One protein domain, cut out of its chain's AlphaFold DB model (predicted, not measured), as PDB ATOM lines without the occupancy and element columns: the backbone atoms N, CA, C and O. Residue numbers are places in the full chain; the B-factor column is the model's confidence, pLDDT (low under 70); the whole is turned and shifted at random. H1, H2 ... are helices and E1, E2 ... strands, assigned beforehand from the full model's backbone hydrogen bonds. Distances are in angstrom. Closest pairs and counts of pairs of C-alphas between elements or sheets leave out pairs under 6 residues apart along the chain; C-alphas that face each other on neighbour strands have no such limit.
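AT A GLANCE: This is residues 30 to 128 of the 152 residues of an uncharacterized protein of Candidatus Poribacteria bacterium (UniProt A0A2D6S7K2). There is little regular structure: a V of two small sheets, the four-stranded E1-E2-E3-E6 and the pair E4-E5, with much of the unnamed stretch 30 to 63 between its arms. H1 sits beyond the E4-E5 arm. The printed part has 99 residues, ordered E1 E2 E3 E4 H1 E5 E6, mostly strand, both sheets antiparallel. It is compact, radius of gyration of the C-alphas 13.3 A, spans 37 by 37 by 23 A.

IN THESE COORDINATES: E3, residues 86 to 90, 13.9 A, begins at C-alpha 86 (-22.985, -0.038, -40.103). E6 is 123 to 127, 13.0 A, ending at C-alpha 127 (-19.429, 3.639, -39.012). E2 is 69 to 72, E1 64 to 66, E4 93 to 96, E5 112 to 115, H1 105 to 108.

HOW THE PARTS SIT: E1, E2 and E3 form a meander, each strand the antiparallel neighbour of the one before; N 66 and O 69 are 2.9 A apart, N 72 and O 87 2.9 A. E6 is an edge strand beside E3; N 88 and O 125 are 2.9 A apart. E3 runs on into E4 at 96 degrees. E4 and E5 are antiparallel; N 95 and O 113 are 2.9 A apart. H1 is not on the four-stranded sheet and is too short for an O i to N i+4 pair; its 1 O i to N i+3 pair is within range.

THE WHOLE: C-alphas 43 and 119, the two farthest apart, are 38.4 A apart. The printed part has no cut. The link E2 to E3 is long. Residues 117 to 119 are under pLDDT 70.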
ATOM      1  N   ASN A  30     -32.549   3.988 -46.824       94.19
ATOM      2  CA  ASN A  30     -33.885   4.554 -46.709       94.19
ATOM      3  C   ASN A  30     -34.396   4.436 -45.267       94.19
ATOM      4  O   ASN A  30     -34.138   3.434 -44.590       94.19
ATOM      5  N   PHE A  31     -35.129   5.451 -44.809       93.44
ATOM      6  CA  PHE A  31     -35.766   5.459 -43.494       93.44
ATOM      7  C   PHE A  31     -37.282   5.547 -43.651       93.44
ATOM      8  O   PHE A  31     -37.835   6.601 -43.957       93.44
ATOM      9  N   ASP A  32     -37.934   4.422 -43.411       91.94
ATOM     10  CA  ASP A  32     -39.368   4.223 -43.560       91.94
ATOM     11  C   ASP A  32     -40.128   4.557 -42.266       91.94
ATOM     12  O   ASP A  32     -39.606   4.423 -41.156       91.94
ATOM     13  N   ASP A  33     -41.387   4.979 -42.399       90.19
ATOM     14  CA  ASP A  33     -42.303   5.208 -41.273       90.19
ATOM     15  C   ASP A  33     -43.191   3.999 -40.957       90.19
ATOM     16  O   ASP A  33     -43.750   3.924 -39.863       90.19
ATOM     17  N   ASP A  34     -43.291   3.058 -41.899       89.06
ATOM     18  CA  ASP A  34     -44.145   1.877 -41.846       89.06
ATOM     19  C   ASP A  34     -43.427   0.663 -42.461       89.06
ATOM     20  O   ASP A  34     -42.792   0.770 -43.508       89.06
ATOM     21  N   ASP A  35     -43.566  -0.508 -41.832       88.31
ATOM     22  CA  ASP A  35     -42.885  -1.746 -42.243       88.31
ATOM     23  C   ASP A  35     -43.420  -2.361 -43.554       88.31
ATOM     24  O   ASP A  35     -42.870  -3.344 -44.046       88.31
ATOM     25  N   THR A  36     -44.509  -1.836 -44.126       83.75
ATOM     26  CA  THR A  36     -45.243  -2.501 -45.220       83.75
ATOM     27  C   THR A  36     -45.477  -1.642 -46.459       83.75
ATOM     28  O   THR A  36     -45.730  -2.190 -47.532       83.75
ATOM     29  N   ARG A  37     -45.432  -0.310 -46.345       78.62
ATOM     30  CA  ARG A  37     -45.946   0.584 -47.402       78.62
ATOM     31  C   ARG A  37     -44.892   1.134 -48.349       78.62
ATOM     32  O   ARG A  37     -45.159   1.260 -49.542       78.62
ATOM     33  N   GLU A  38     -43.715   1.453 -47.832       79.31
ATOM     34  CA  GLU A  38     -42.702   2.208 -48.578       79.31
ATOM     35  C   GLU A  38     -41.477   1.352 -48.946       79.31
ATOM     36  O   GLU A  38     -40.533   1.838 -49.564       79.31
ATOM     37  N   ALA A  39     -41.555   0.034 -48.713       87.44
ATOM     38  CA  ALA A  39     -40.569  -0.923 -49.198       87.44
ATOM     39  C   ALA A  39     -40.384  -0.804 -50.722       87.44
ATOM     40  O   ALA A  39     -41.351  -0.828 -51.502       87.44
ATOM     41  N   PHE A  40     -39.131  -0.670 -51.151       92.25
ATOM     42  CA  PHE A  40     -38.783  -0.597 -52.563       92.25
ATOM     43  C   PHE A  40     -38.936  -1.962 -53.234       92.25
ATOM     44  O   PHE A  40     -38.579  -2.996 -52.676       92.25
ATOM     45  N   LEU A  41     -39.472  -1.961 -54.453       91.50
ATOM     46  CA  LEU A  41     -39.670  -3.180 -55.241       91.50
ATOM     47  C   LEU A  41     -38.393  -3.597 -55.983       91.50
ATOM     48  O   LEU A  41     -38.223  -4.769 -56.320       91.50
ATOM     49  N   GLY A  42     -37.494  -2.646 -56.231       94.56
ATOM     50  CA  GLY A  42     -36.261  -2.860 -56.972       94.56
ATOM     51  C   GLY A  42     -36.385  -2.563 -58.468       94.56
ATOM     52  O   GLY A  42     -37.472  -2.493 -59.037       94.56
ATOM     53  N   GLY A  43     -35.236  -2.410 -59.134       93.75
ATOM     54  CA  GLY A  43     -35.158  -2.269 -60.592       93.75
ATOM     55  C   GLY A  43     -35.248  -0.834 -61.117       93.75
ATOM     56  O   GLY A  43     -35.143  -0.638 -62.326       93.75
ATOM     57  N   GLN A  44     -35.386   0.168 -60.246       96.81
ATOM     58  CA  GLN A  44     -35.335   1.583 -60.624       96.81
ATOM     59  C   GLN A  44     -34.013   2.202 -60.183       96.81
ATOM     60  O   GLN A  44     -33.563   1.965 -59.069       96.81
ATOM     61  N   LEU A  45     -33.387   3.016 -61.032       95.69
ATOM     62  CA  LEU A  45     -32.254   3.845 -60.616       95.69
ATOM     63  C   LEU A  45     -32.815   5.110 -59.960       95.69
ATOM     64  O   LEU A  45     -33.504   5.880 -60.627       95.69
ATOM     65  N   ILE A  46     -32.570   5.285 -58.661       94.38
ATOM     66  CA  ILE A  46     -33.194   6.345 -57.855       94.38
ATOM     67  C   ILE A  46     -32.161   7.133 -57.044       94.38
ATOM     68  O   ILE A  46     -31.018   6.704 -56.848       94.38
ATOM     69  N   GLY A  47     -32.594   8.289 -56.539       89.62
ATOM     70  CA  GLY A  47     -31.770   9.169 -55.718       89.62
ATOM     71  C   GLY A  47     -30.660   9.884 -56.501       89.62
ATOM     72  O   GLY A  47     -30.571   9.777 -57.723       89.62
ATOM     73  N   PRO A  48     -29.792  10.634 -55.804       86.31
ATOM     74  CA  PRO A  48     -28.847  11.563 -56.436       86.31
ATOM     75  C   PRO A  48     -27.724  10.890 -57.239       86.31
ATOM     76  O   PRO A  48     -27.058  11.551 -58.030       86.31
ATOM     77  N   ILE A  49     -27.501   9.592 -57.038       88.56
ATOM     78  CA  ILE A  49     -26.390   8.836 -57.633       88.56
ATOM     79  C   ILE A  49     -26.862   7.605 -58.419       88.56
ATOM     80  O   ILE A  49     -26.063   6.712 -58.697       88.56
ATOM     81  N   ASN A  50     -28.149   7.564 -58.795       92.31
ATOM     82  CA  ASN A  50     -28.740   6.510 -59.627       92.31
ATOM     83  C   ASN A  50     -28.508   5.089 -59.078       92.31
ATOM     84  O   ASN A  50     -28.181   4.168 -59.826       92.31
ATOM     85  N   THR A  51     -28.669   4.891 -57.768       93.44
ATOM     86  CA  THR A  51     -28.535   3.562 -57.156       93.44
ATOM     87  C   THR A  51     -29.777   2.740 -57.462       93.44
ATOM     88  O   THR A  51     -30.896   3.216 -57.261       93.44
ATOM     89  N   ASN A  52     -29.592   1.501 -57.925       95.88
ATOM     90  CA  ASN A  52     -30.705   0.578 -58.130       95.88
ATOM     91  C   ASN A  52     -31.443   0.363 -56.801       95.88
ATOM     92  O   ASN A  52     -30.834  -0.102 -55.839       95.88
ATOM     93  N   SER A  53     -32.740   0.673 -56.765       95.69
ATOM     94  CA  SER A  53     -33.621   0.588 -55.596       95.69
ATOM     95  C   SER A  53     -33.605  -0.787 -54.926       95.69
ATOM     96  O   SER A  53     -33.838  -0.887 -53.728       95.69
ATOM     97  N   LYS A  54     -33.218  -1.838 -55.663       95.88
ATOM     98  CA  LYS A  54     -33.036  -3.204 -55.149       95.88
ATOM     99  C   LYS A  54     -31.949  -3.306 -54.071       95.88
ATOM    100  O   LYS A  54     -32.006  -4.208 -53.244       95.88
ATOM    101  N   TYR A  55     -30.938  -2.442 -54.123       95.56
ATOM    102  CA  TYR A  55     -29.770  -2.488 -53.236       95.56
ATOM    103  C   TYR A  55     -29.753  -1.354 -52.212       95.56
ATOM    104  O   TYR A  55     -28.734  -1.102 -51.572       95.56
ATOM    105  N   TRP A  56     -30.870  -0.647 -52.055       95.12
ATOM    106  CA  TRP A  56     -31.024   0.271 -50.939       95.12
ATOM    107  C   TRP A  56     -31.227  -0.530 -49.662       95.12
ATOM    108  O   TRP A  56     -32.060  -1.428 -49.602       95.12
ATOM    109  N   ASN A  57     -30.475  -0.177 -48.629       95.62
ATOM    110  CA  ASN A  57     -30.719  -0.685 -47.290       95.62
ATOM    111  C   ASN A  57     -31.943   0.047 -46.732       95.62
ATOM    112  O   ASN A  57     -32.038   1.262 -46.891       95.62
ATOM    113  N   SER A  58     -32.861  -0.646 -46.066       94.44
ATOM    114  CA  SER A  58     -34.059  -0.027 -45.494       94.44
ATOM    115  C   SER A  58     -34.106  -0.229 -43.985       94.44
ATOM    116  O   SER A  58     -33.739  -1.283 -43.470       94.44
ATOM    117  N   SER A  59     -34.603   0.773 -43.255       94.50
ATOM    118  CA  SER A  59     -34.903   0.639 -41.826       94.50
ATOM    119  C   SER A  59     -35.970  -0.418 -41.516       94.50
ATOM    120  O   SER A  59     -36.113  -0.806 -40.354       94.50
ATOM    121  N   ILE A  60     -36.729  -0.878 -42.515       92.88
ATOM    122  CA  ILE A  60     -37.636  -2.025 -42.393       92.88
ATOM    123  C   ILE A  60     -36.824  -3.295 -42.099       92.88
ATOM    124  O   ILE A  60     -37.178  -4.048 -41.195       92.88
ATOM    125  N   ASP A  61     -35.658  -3.443 -42.732       92.25
ATOM    126  CA  ASP A  61     -34.723  -4.566 -42.564       92.25
ATOM    127  C   ASP A  61     -33.758  -4.381 -41.375       92.25
ATOM    128  O   ASP A  61     -32.656  -4.928 -41.339       92.25
ATOM    129  N   ARG A  62     -34.139  -3.566 -40.386       94.94
ATOM    130  CA  ARG A  62     -33.337  -3.315 -39.177       94.94
ATOM    131  C   ARG A  62     -33.057  -4.604 -38.397       94.94
ATOM    132  O   ARG A  62     -33.966  -5.368 -38.086       94.94
ATOM    133  N   ASP A  63     -31.825  -4.750 -37.919       91.12
ATOM    134  CA  ASP A  63     -31.416  -5.868 -37.057       91.12
ATOM    135  C   ASP A  63     -31.970  -5.743 -35.629       91.12
ATOM    136  O   ASP A  63     -32.092  -6.727 -34.897       91.12
ATOM    137  N   PHE A  64     -32.229  -4.511 -35.173       84.69
ATOM    138  CA  PHE A  64     -32.613  -4.240 -33.788       84.69
ATOM    139  C   PHE A  64     -33.523  -3.009 -33.652       84.69
ATOM    140  O   PHE A  64     -33.395  -2.043 -34.408       84.69
ATOM    141  N   ARG A  65     -34.373  -3.018 -32.611       85.50
ATOM    142  CA  ARG A  65     -35.331  -1.964 -32.204       85.50
ATOM    143  C   ARG A  65     -36.472  -1.695 -33.211       85.50
ATOM    144  O   ARG A  65     -37.254  -2.590 -33.498       85.50
ATOM    145  N   SER A  66     -36.664  -0.445 -33.640       91.25
ATOM    146  CA  SER A  66     -37.888   0.072 -34.276       91.25
ATOM    147  C   SER A  66     -37.552   1.017 -35.431       91.25
ATOM    148  O   SER A  66     -36.418   1.476 -35.535       91.25
ATOM    149  N   LEU A  67     -38.538   1.389 -36.247       92.75
ATOM    150  CA  LEU A  67     -38.341   2.339 -37.349       92.75
ATOM    151  C   LEU A  67     -37.787   3.701 -36.892       92.75
ATOM    152  O   LEU A  67     -36.920   4.263 -37.549       92.75
ATOM    153  N   LYS A  68     -38.170   4.188 -35.704       92.31
ATOM    154  CA  LYS A  68     -37.653   5.452 -35.138       92.31
ATOM    155  C   LYS A  68     -36.285   5.353 -34.462       92.31
ATOM    156  O   LYS A  68     -35.681   6.358 -34.110       92.31
ATOM    157  N   ALA A  69     -35.785   4.156 -34.193       94.12
ATOM    158  CA  ALA A  69     -34.452   3.984 -33.632       94.12
ATOM    159  C   ALA A  69     -34.019   2.563 -33.896       94.12
ATOM    160  O   ALA A  69     -34.662   1.669 -33.356       94.12
ATOM    161  N   GLY A  70     -32.951   2.362 -34.655       95.81
ATOM    162  CA  GLY A  70     -32.547   1.037 -35.097       95.81
ATOM    163  C   GLY A  70     -31.092   0.962 -35.520       95.81
ATOM    164  O   GLY A  70     -30.311   1.902 -35.336       95.81
ATOM    165  N   ARG A  71     -30.724  -0.215 -36.018       97.31
ATOM    166  CA  ARG A  71     -29.384  -0.539 -36.494       97.31
ATOM    167  C   ARG A  71     -29.471  -1.500 -37.669       97.31
ATOM    168  O   ARG A  71     -30.281  -2.418 -37.617       97.31
ATOM    169  N   ILE A  72     -28.601  -1.315 -38.656       97.31
ATOM    170  CA  ILE A  72     -28.316  -2.307 -39.698       97.31
ATOM    171  C   ILE A  72     -26.803  -2.514 -39.715       97.31
ATOM    172  O   ILE A  72     -26.032  -1.551 -39.806       97.31
ATOM    173  N   ASN A  73     -26.374  -3.762 -39.570       95.81
ATOM    174  CA  ASN A  73     -24.995  -4.182 -39.766       95.81
ATOM    175  C   ASN A  73     -24.779  -4.627 -41.214       95.81
ATOM    176  O   ASN A  73     -25.708  -5.076 -41.874       95.81
ATOM    177  N   ASN A  74     -23.527  -4.579 -41.674       94.31
ATOM    178  CA  ASN A  74     -23.124  -5.109 -42.979       94.31
ATOM    179  C   ASN A  74     -23.972  -4.567 -44.138       94.31
ATOM    180  O   ASN A  74     -24.467  -5.341 -44.957       94.31
ATOM    181  N   LEU A  75     -24.112  -3.239 -44.195       95.62
ATOM    182  CA  LEU A  75     -24.839  -2.553 -45.259       95.62
ATOM    183  C   LEU A  75     -24.405  -3.059 -46.633       95.62
ATOM    184  O   LEU A  75     -23.217  -3.269 -46.891       95.62
ATOM    185  N   ILE A  76     -25.390  -3.234 -47.499       94.38
ATOM    186  CA  ILE A  76     -25.228  -3.665 -48.877       94.38
ATOM    187  C   ILE A  76     -24.879  -2.449 -49.736       94.38
ATOM    188  O   ILE A  76     -25.420  -1.357 -49.547       94.38
ATOM    189  N   ASP A  77     -23.948  -2.635 -50.662       93.88
ATOM    190  CA  ASP A  77     -23.566  -1.628 -51.640       93.88
ATOM    191  C   ASP A  77     -24.382  -1.733 -52.940       93.88
ATOM    192  O   ASP A  77     -25.174  -2.654 -53.141       93.88
ATOM    193  N   ASN A  78     -24.179  -0.806 -53.872       92.75
ATOM    194  CA  ASN A  78     -24.913  -0.774 -55.143       92.75
ATOM    195  C   ASN A  78     -24.667  -1.952 -56.096       92.75
ATOM    196  O   ASN A  78     -25.320  -2.020 -57.141       92.75
ATOM    197  N   SER A  79     -23.739  -2.850 -55.774       91.62
ATOM    198  CA  SER A  79     -23.510  -4.093 -56.507       91.62
ATOM    199  C   SER A  79     -24.216  -5.290 -55.863       91.62
ATOM    200  O   SER A  79     -24.244  -6.375 -56.444       91.62
ATOM    201  N   GLY A  80     -24.833  -5.091 -54.694       92.00
ATOM    202  CA  GLY A  80     -25.462  -6.145 -53.906       92.00
ATOM    203  C   GLY A  80     -24.497  -6.853 -52.953       92.00
ATOM    204  O   GLY A  80     -24.842  -7.911 -52.428       92.00
ATOM    205  N   VAL A  81     -23.298  -6.307 -52.723       92.12
ATOM    206  CA  VAL A  81     -22.272  -6.904 -51.856       92.12
ATOM    207  C   VAL A  81     -22.299  -6.249 -50.476       92.12
ATOM    208  O   VAL A  81     -22.453  -5.037 -50.350       92.12
ATOM    209  N   GLN A  82     -22.120  -7.044 -49.417       92.94
ATOM    210  CA  GLN A  82     -21.966  -6.513 -48.062       92.94
ATOM    211  C   GLN A  82     -20.661  -5.717 -47.938       92.94
ATOM    212  O   GLN A  82     -19.569  -6.259 -48.100       92.94
ATOM    213  N   ALA A  83     -20.775  -4.437 -47.592       90.75
ATOM    214  CA  ALA A  83     -19.654  -3.512 -47.455       90.75
ATOM    215  C   ALA A  83     -19.087  -3.437 -46.025       90.75
ATOM    216  O   ALA A  83     -18.120  -2.719 -45.781       90.75
ATOM    217  N   GLY A  84     -19.706  -4.117 -45.053       89.44
ATOM    218  CA  GLY A  84     -19.293  -4.091 -43.640       89.44
ATOM    219  C   GLY A  84     -19.601  -2.781 -42.896       89.44
ATOM    220  O   GLY A  84     -19.465  -2.725 -41.672       89.44
ATOM    221  N   ALA A  85     -20.056  -1.743 -43.605       94.31
ATOM    222  CA  ALA A  85     -20.523  -0.507 -42.993       94.31
ATOM    223  C   ALA A  85     -21.757  -0.762 -42.118       94.31
ATOM    224  O   ALA A  85     -22.545  -1.681 -42.351       94.31
ATOM    225  N   ILE A  86     -21.914   0.064 -41.092       96.12
ATOM    226  CA  ILE A  86     -22.985  -0.038 -40.103       96.12
ATOM    227  C   ILE A  86     -23.694   1.305 -40.048       96.12
ATOM    228  O   ILE A  86     -23.028   2.340 -39.971       96.12
ATOM    229  N   VAL A  87     -25.025   1.289 -40.002       97.44
ATOM    230  CA  VAL A  87     -25.828   2.471 -39.666       97.44
ATOM    231  C   VAL A  87     -26.576   2.238 -38.363       97.44
ATOM    232  O   VAL A  87     -27.142   1.171 -38.126       97.44
ATOM    233  N   VAL A  88     -26.574   3.250 -37.504       97.00
ATOM    234  CA  VAL A  88     -27.395   3.334 -36.296       97.00
ATOM    235  C   VAL A  88     -28.143   4.651 -36.345       97.00
ATOM    236  O   VAL A  88     -27.547   5.686 -36.641       97.00
ATOM    237  N   TRP A  89     -29.429   4.641 -36.020       95.31
ATOM    238  CA  TRP A  89     -30.223   5.861 -35.990       95.31
ATOM    239  C   TRP A  89     -31.100   5.953 -34.751       95.31
ATOM    240  O   TRP A  89     -31.414   4.959 -34.090       95.31
ATOM    241  N   ARG A  90     -31.500   7.184 -34.445       92.75
ATOM    242  CA  ARG A  90     -32.574   7.508 -33.511       92.75
ATOM    243  C   ARG A  90     -33.282   8.783 -33.946       92.75
ATOM    244  O   ARG A  90     -32.650   9.728 -34.409       92.75
ATOM    245  N   SER A  91     -34.575   8.826 -33.706       91.62
ATOM    246  CA  SER A  91     -35.459   9.964 -33.899       91.62
ATOM    247  C   SER A  91     -36.541   9.931 -32.819       91.62
ATOM    248  O   SER A  91     -36.686   8.941 -32.090       91.62
ATOM    249  N   LYS A  92     -37.287  11.027 -32.662       88.38
ATOM    250  CA  LYS A  92     -38.451  11.021 -31.764       88.38
ATOM    251  C   LYS A  92     -39.571  10.161 -32.346       88.38
ATOM    252  O   LYS A  92     -40.200   9.376 -31.633       88.38
ATOM    253  N   ASP A  93     -39.786  10.329 -33.638       88.75
ATOM    254  CA  ASP A  93     -40.846   9.749 -34.439       88.75
ATOM    255  C   ASP A  93     -40.361   9.531 -35.881       88.75
ATOM    256  O   ASP A  93     -39.224   9.846 -36.254       88.75
ATOM    257  N   THR A  94     -41.221   8.910 -36.671       90.00
ATOM    258  CA  THR A  94     -41.111   8.797 -38.122       90.00
ATOM    259  C   THR A  94     -42.341   9.454 -38.720       90.00
ATOM    260  O   THR A  94     -43.418   9.416 -38.124       90.00
ATOM    261  N   TRP A  95     -42.178  10.071 -39.880       87.88
ATOM    262  CA  TRP A  95     -43.248  10.781 -40.565       87.88
ATOM    263  C   TRP A  95     -43.341  10.336 -42.006       87.88
ATOM    264  O   TRP A  95     -42.351   9.915 -42.605       87.88
ATOM    265  N   ARG A  96     -44.540  10.510 -42.558       87.06
ATOM    266  CA  ARG A  96     -44.836  10.259 -43.958       87.06
ATOM    267  C   ARG A  96     -45.612  11.402 -44.570       87.06
ATOM    268  O   ARG A  96     -46.512  11.971 -43.956       87.06
ATOM    269  N   ILE A  97     -45.271  11.716 -45.810       83.19
ATOM    270  CA  ILE A  97     -46.000  12.659 -46.648       83.19
ATOM    271  C   ILE A  97     -47.158  11.909 -47.306       83.19
ATOM    272  O   ILE A  97     -46.970  11.192 -48.291       83.19
ATOM    273  N   ASP A  98     -48.369  12.070 -46.773       76.56
ATOM    274  CA  ASP A  98     -49.596  11.419 -47.255       76.56
ATOM    275  C   ASP A  98     -50.353  12.235 -48.320       76.56
ATOM    276  O   ASP A  98     -51.513  12.591 -48.148       76.56
ATOM    277  N   ASN A  99     -49.702  12.489 -49.465       71.81
ATOM    278  CA  ASN A  99     -50.299  13.157 -50.637       71.81
ATOM    279  C   ASN A  99     -50.572  12.188 -51.809       71.81
ATOM    280  O   ASN A  99     -50.257  12.472 -52.963       71.81
ATOM    281  N   GLY A 100     -51.171  11.033 -51.511       73.81
ATOM    282  CA  GLY A 100     -51.525  10.006 -52.500       73.81
ATOM    283  C   GLY A 100     -50.663   8.745 -52.423       73.81
ATOM    284  O   GLY A 100     -49.779   8.622 -51.578       73.81
ATOM    285  N   LEU A 101     -50.960   7.769 -53.284       79.31
ATOM    286  CA  LEU A 101     -50.232   6.498 -53.342       79.31
ATOM    287  C   LEU A 101     -48.946   6.653 -54.161       79.31
ATOM    288  O   LEU A 101     -49.009   7.048 -55.326       79.31
ATOM    289  N   ALA A 102     -47.797   6.282 -53.587       86.06
ATOM    290  CA  ALA A 102     -46.588   6.050 -54.373       86.06
ATOM    291  C   ALA A 102     -46.682   4.708 -55.105       86.06
ATOM    292  O   ALA A 102     -46.897   3.660 -54.495       86.06
ATOM    293  N   THR A 103     -46.492   4.741 -56.420       89.00
ATOM    294  CA  THR A 103     -46.495   3.557 -57.290       89.00
ATOM    295  C   THR A 103     -45.113   3.248 -57.865       89.00
ATOM    296  O   THR A 103     -44.925   2.187 -58.456       89.00
ATOM    297  N   THR A 104     -44.129   4.132 -57.664       91.94
ATOM    298  CA  THR A 104     -42.730   3.933 -58.074       91.94
ATOM    299  C   THR A 104     -41.777   4.084 -56.891       91.94
ATOM    300  O   THR A 104     -42.037   4.871 -55.983       91.94
ATOM    301  N   ASP A 105     -40.647   3.375 -56.901       93.69
ATOM    302  CA  ASP A 105     -39.633   3.489 -55.841       93.69
ATOM    303  C   ASP A 105     -39.054   4.908 -55.765       93.69
ATOM    304  O   ASP A 105     -38.777   5.411 -54.680       93.69
ATOM    305  N   ASN A 106     -38.956   5.607 -56.901       90.00
ATOM    306  CA  ASN A 106     -38.521   7.003 -56.903       90.00
ATOM    307  C   ASN A 106     -39.500   7.934 -56.167       90.00
ATOM    308  O   ASN A 106     -39.070   8.894 -55.536       90.00
ATOM    309  N   GLN A 107     -40.810   7.667 -56.236       88.81
ATOM    310  CA  GLN A 107     -41.794   8.408 -55.439       88.81
ATOM    311  C   GLN A 107     -41.625   8.085 -53.953       88.81
ATOM    312  O   GLN A 107     -41.527   9.015 -53.150       88.81
ATOM    313  N   LYS A 108     -41.529   6.792 -53.608       89.62
ATOM    314  CA  LYS A 108     -41.377   6.299 -52.226       89.62
ATOM    315  C   LYS A 108     -40.164   6.903 -51.511       89.62
ATOM    316  O   LYS A 108     -40.271   7.272 -50.347       89.62
ATOM    317  N   LEU A 109     -39.053   7.116 -52.226       88.62
ATOM    318  CA  LEU A 109     -37.803   7.668 -51.680       88.62
ATOM    319  C   LEU A 109     -37.964   8.993 -50.911       88.62
ATOM    320  O   LEU A 109     -37.176   9.292 -50.020       88.62
ATOM    321  N   SER A 110     -38.960   9.806 -51.262       83.56
ATOM    322  CA  SER A 110     -39.200  11.108 -50.618       83.56
ATOM    323  C   SER A 110     -40.399  11.117 -49.670       83.56
ATOM    324  O   SER A 110     -40.752  12.172 -49.141       83.56
ATOM    325  N   ARG A 111     -41.059   9.970 -49.467       86.81
ATOM    326  CA  ARG A 111     -42.312   9.917 -48.711       86.81
ATOM    327  C   ARG A 111     -42.109   9.820 -47.221       86.81
ATOM    328  O   ARG A 111     -42.881  10.459 -46.511       86.81
ATOM    329  N   SER A 112     -41.108   9.080 -46.767       89.25
ATOM    330  CA  SER A 112     -40.918   8.803 -45.346       89.25
ATOM    331  C   SER A 112     -39.575   9.307 -44.847       89.25
ATOM    332  O   SER A 112     -38.602   9.385 -45.595       89.25
ATOM    333  N   TYR A 113     -39.551   9.749 -43.592       88.69
ATOM    334  CA  TYR A 113     -38.363  10.334 -42.986       88.69
ATOM    335  C   TYR A 113     -38.371  10.216 -41.461       88.69
ATOM    336  O   TYR A 113     -39.410  10.113 -40.803       88.69
ATOM    337  N   LEU A 114     -37.169  10.265 -40.884       91.69
ATOM    338  CA  LEU A 114     -36.971  10.416 -39.446       91.69
ATOM    339  C   LEU A 114     -37.386  11.829 -39.019       91.69
ATOM    340  O   LEU A 114     -36.853  12.805 -39.546       91.69
ATOM    341  N   GLY A 115     -38.291  11.947 -38.051       88.19
ATOM    342  CA  GLY A 115     -38.679  13.243 -37.500       88.19
ATOM    343  C   GLY A 115     -37.685  13.763 -36.464       88.19
ATOM    344  O   GLY A 115     -37.205  13.029 -35.592       88.19
ATOM    345  N   ASP A 116     -37.366  15.051 -36.551       79.56
ATOM    346  CA  ASP A 116     -36.485  15.737 -35.603       79.56
ATOM    347  C   ASP A 116     -37.161  15.916 -34.230       79.56
ATOM    348  O   ASP A 116     -36.517  15.785 -33.187       79.56
ATOM    349  N   GLY A 117     -38.480  16.132 -34.223       68.38
ATOM    350  CA  GLY A 117     -39.380  15.974 -33.090       68.38
ATOM    351  C   GLY A 117     -39.150  16.918 -31.904       68.38
ATOM    352  O   GLY A 117     -39.829  16.784 -30.877       68.38
ATOM    353  N   GLY A 118     -38.212  17.862 -31.991       66.44
ATOM    354  CA  GLY A 118     -37.891  18.814 -30.929       66.44
ATOM    355  C   GLY A 118     -36.383  19.042 -30.740       66.44
ATOM    356  O   GLY A 118     -35.588  18.731 -31.623       66.44
ATOM    357  N   PRO A 119     -35.955  19.567 -29.575       66.88
ATOM    358  CA  PRO A 119     -34.649  20.221 -29.410       66.88
ATOM    359  C   PRO A 119     -33.426  19.300 -29.542       66.88
ATOM    360  O   PRO A 119     -32.312  19.790 -29.679       66.88
ATOM    361  N   ASN A 120     -33.617  17.977 -29.499       73.62
ATOM    362  CA  ASN A 120     -32.530  16.995 -29.573       73.62
ATOM    363  C   ASN A 120     -32.322  16.403 -30.978       73.62
ATOM    364  O   ASN A 120     -31.362  15.645 -31.155       73.62
ATOM    365  N   GLY A 121     -33.216  16.709 -31.927       80.88
ATOM    366  CA  GLY A 121     -33.173  16.253 -33.315       80.88
ATOM    367  C   GLY A 121     -33.166  14.734 -33.518       80.88
ATOM    368  O   GLY A 121     -33.195  13.924 -32.581       80.88
ATOM    369  N   ASN A 122     -33.084  14.339 -34.786       88.94
ATOM    370  CA  ASN A 122     -32.705  12.992 -35.192       88.94
ATOM    371  C   ASN A 122     -31.172  12.859 -35.243       88.94
ATOM    372  O   ASN A 122     -30.438  13.830 -35.410       88.94
ATOM    373  N   LEU A 123     -30.676  11.633 -35.092       90.44
ATOM    374  CA  LEU A 123     -29.257  11.303 -35.181       90.44
ATOM    375  C   LEU A 123     -29.091  10.053 -36.033       90.44
ATOM    376  O   LEU A 123     -29.717   9.030 -35.754       90.44
ATOM    377  N   ILE A 124     -28.201  10.131 -37.017       93.81
ATOM    378  CA  ILE A 124     -27.759   9.006 -37.839       93.81
ATOM    379  C   ILE A 124     -26.243   8.908 -37.681       93.81
ATOM    380  O   ILE A 124     -25.524   9.884 -37.885       93.81
ATOM    381  N   ILE A 125     -25.761   7.733 -37.294       95.38
ATOM    382  CA  ILE A 125     -24.341   7.410 -37.177       95.38
ATOM    383  C   ILE A 125     -24.042   6.331 -38.208       95.38
ATOM    384  O   ILE A 125     -24.629   5.251 -38.154       95.38
ATOM    385  N   VAL A 126     -23.104   6.614 -39.108       94.69
ATOM    386  CA  VAL A 126     -22.546   5.625 -40.036       94.69
ATOM    387  C   VAL A 126     -21.105   5.348 -39.625       94.69
ATOM    388  O   VAL A 126     -20.317   6.275 -39.445       94.69
ATOM    389  N   SER A 127     -20.760   4.078 -39.444       94.56
ATOM    390  CA  SER A 127     -19.429   3.639 -39.012       94.56
ATOM    391  C   SER A 127     -18.918   2.479 -39.859       94.56
ATOM    392  O   SER A 127     -19.684   1.863 -40.599       94.56
ATOM    393  N   SER A 128     -17.627   2.160 -39.728       92.94
ATOM    394  CA  SER A 128     -16.970   1.079 -40.484       92.94
ATOM    395  C   SER A 128     -17.088   1.245 -42.005       92.94
ATOM    396  O   SER A 128     -17.197   0.265 -42.733       92.94
TER     397      SER A 128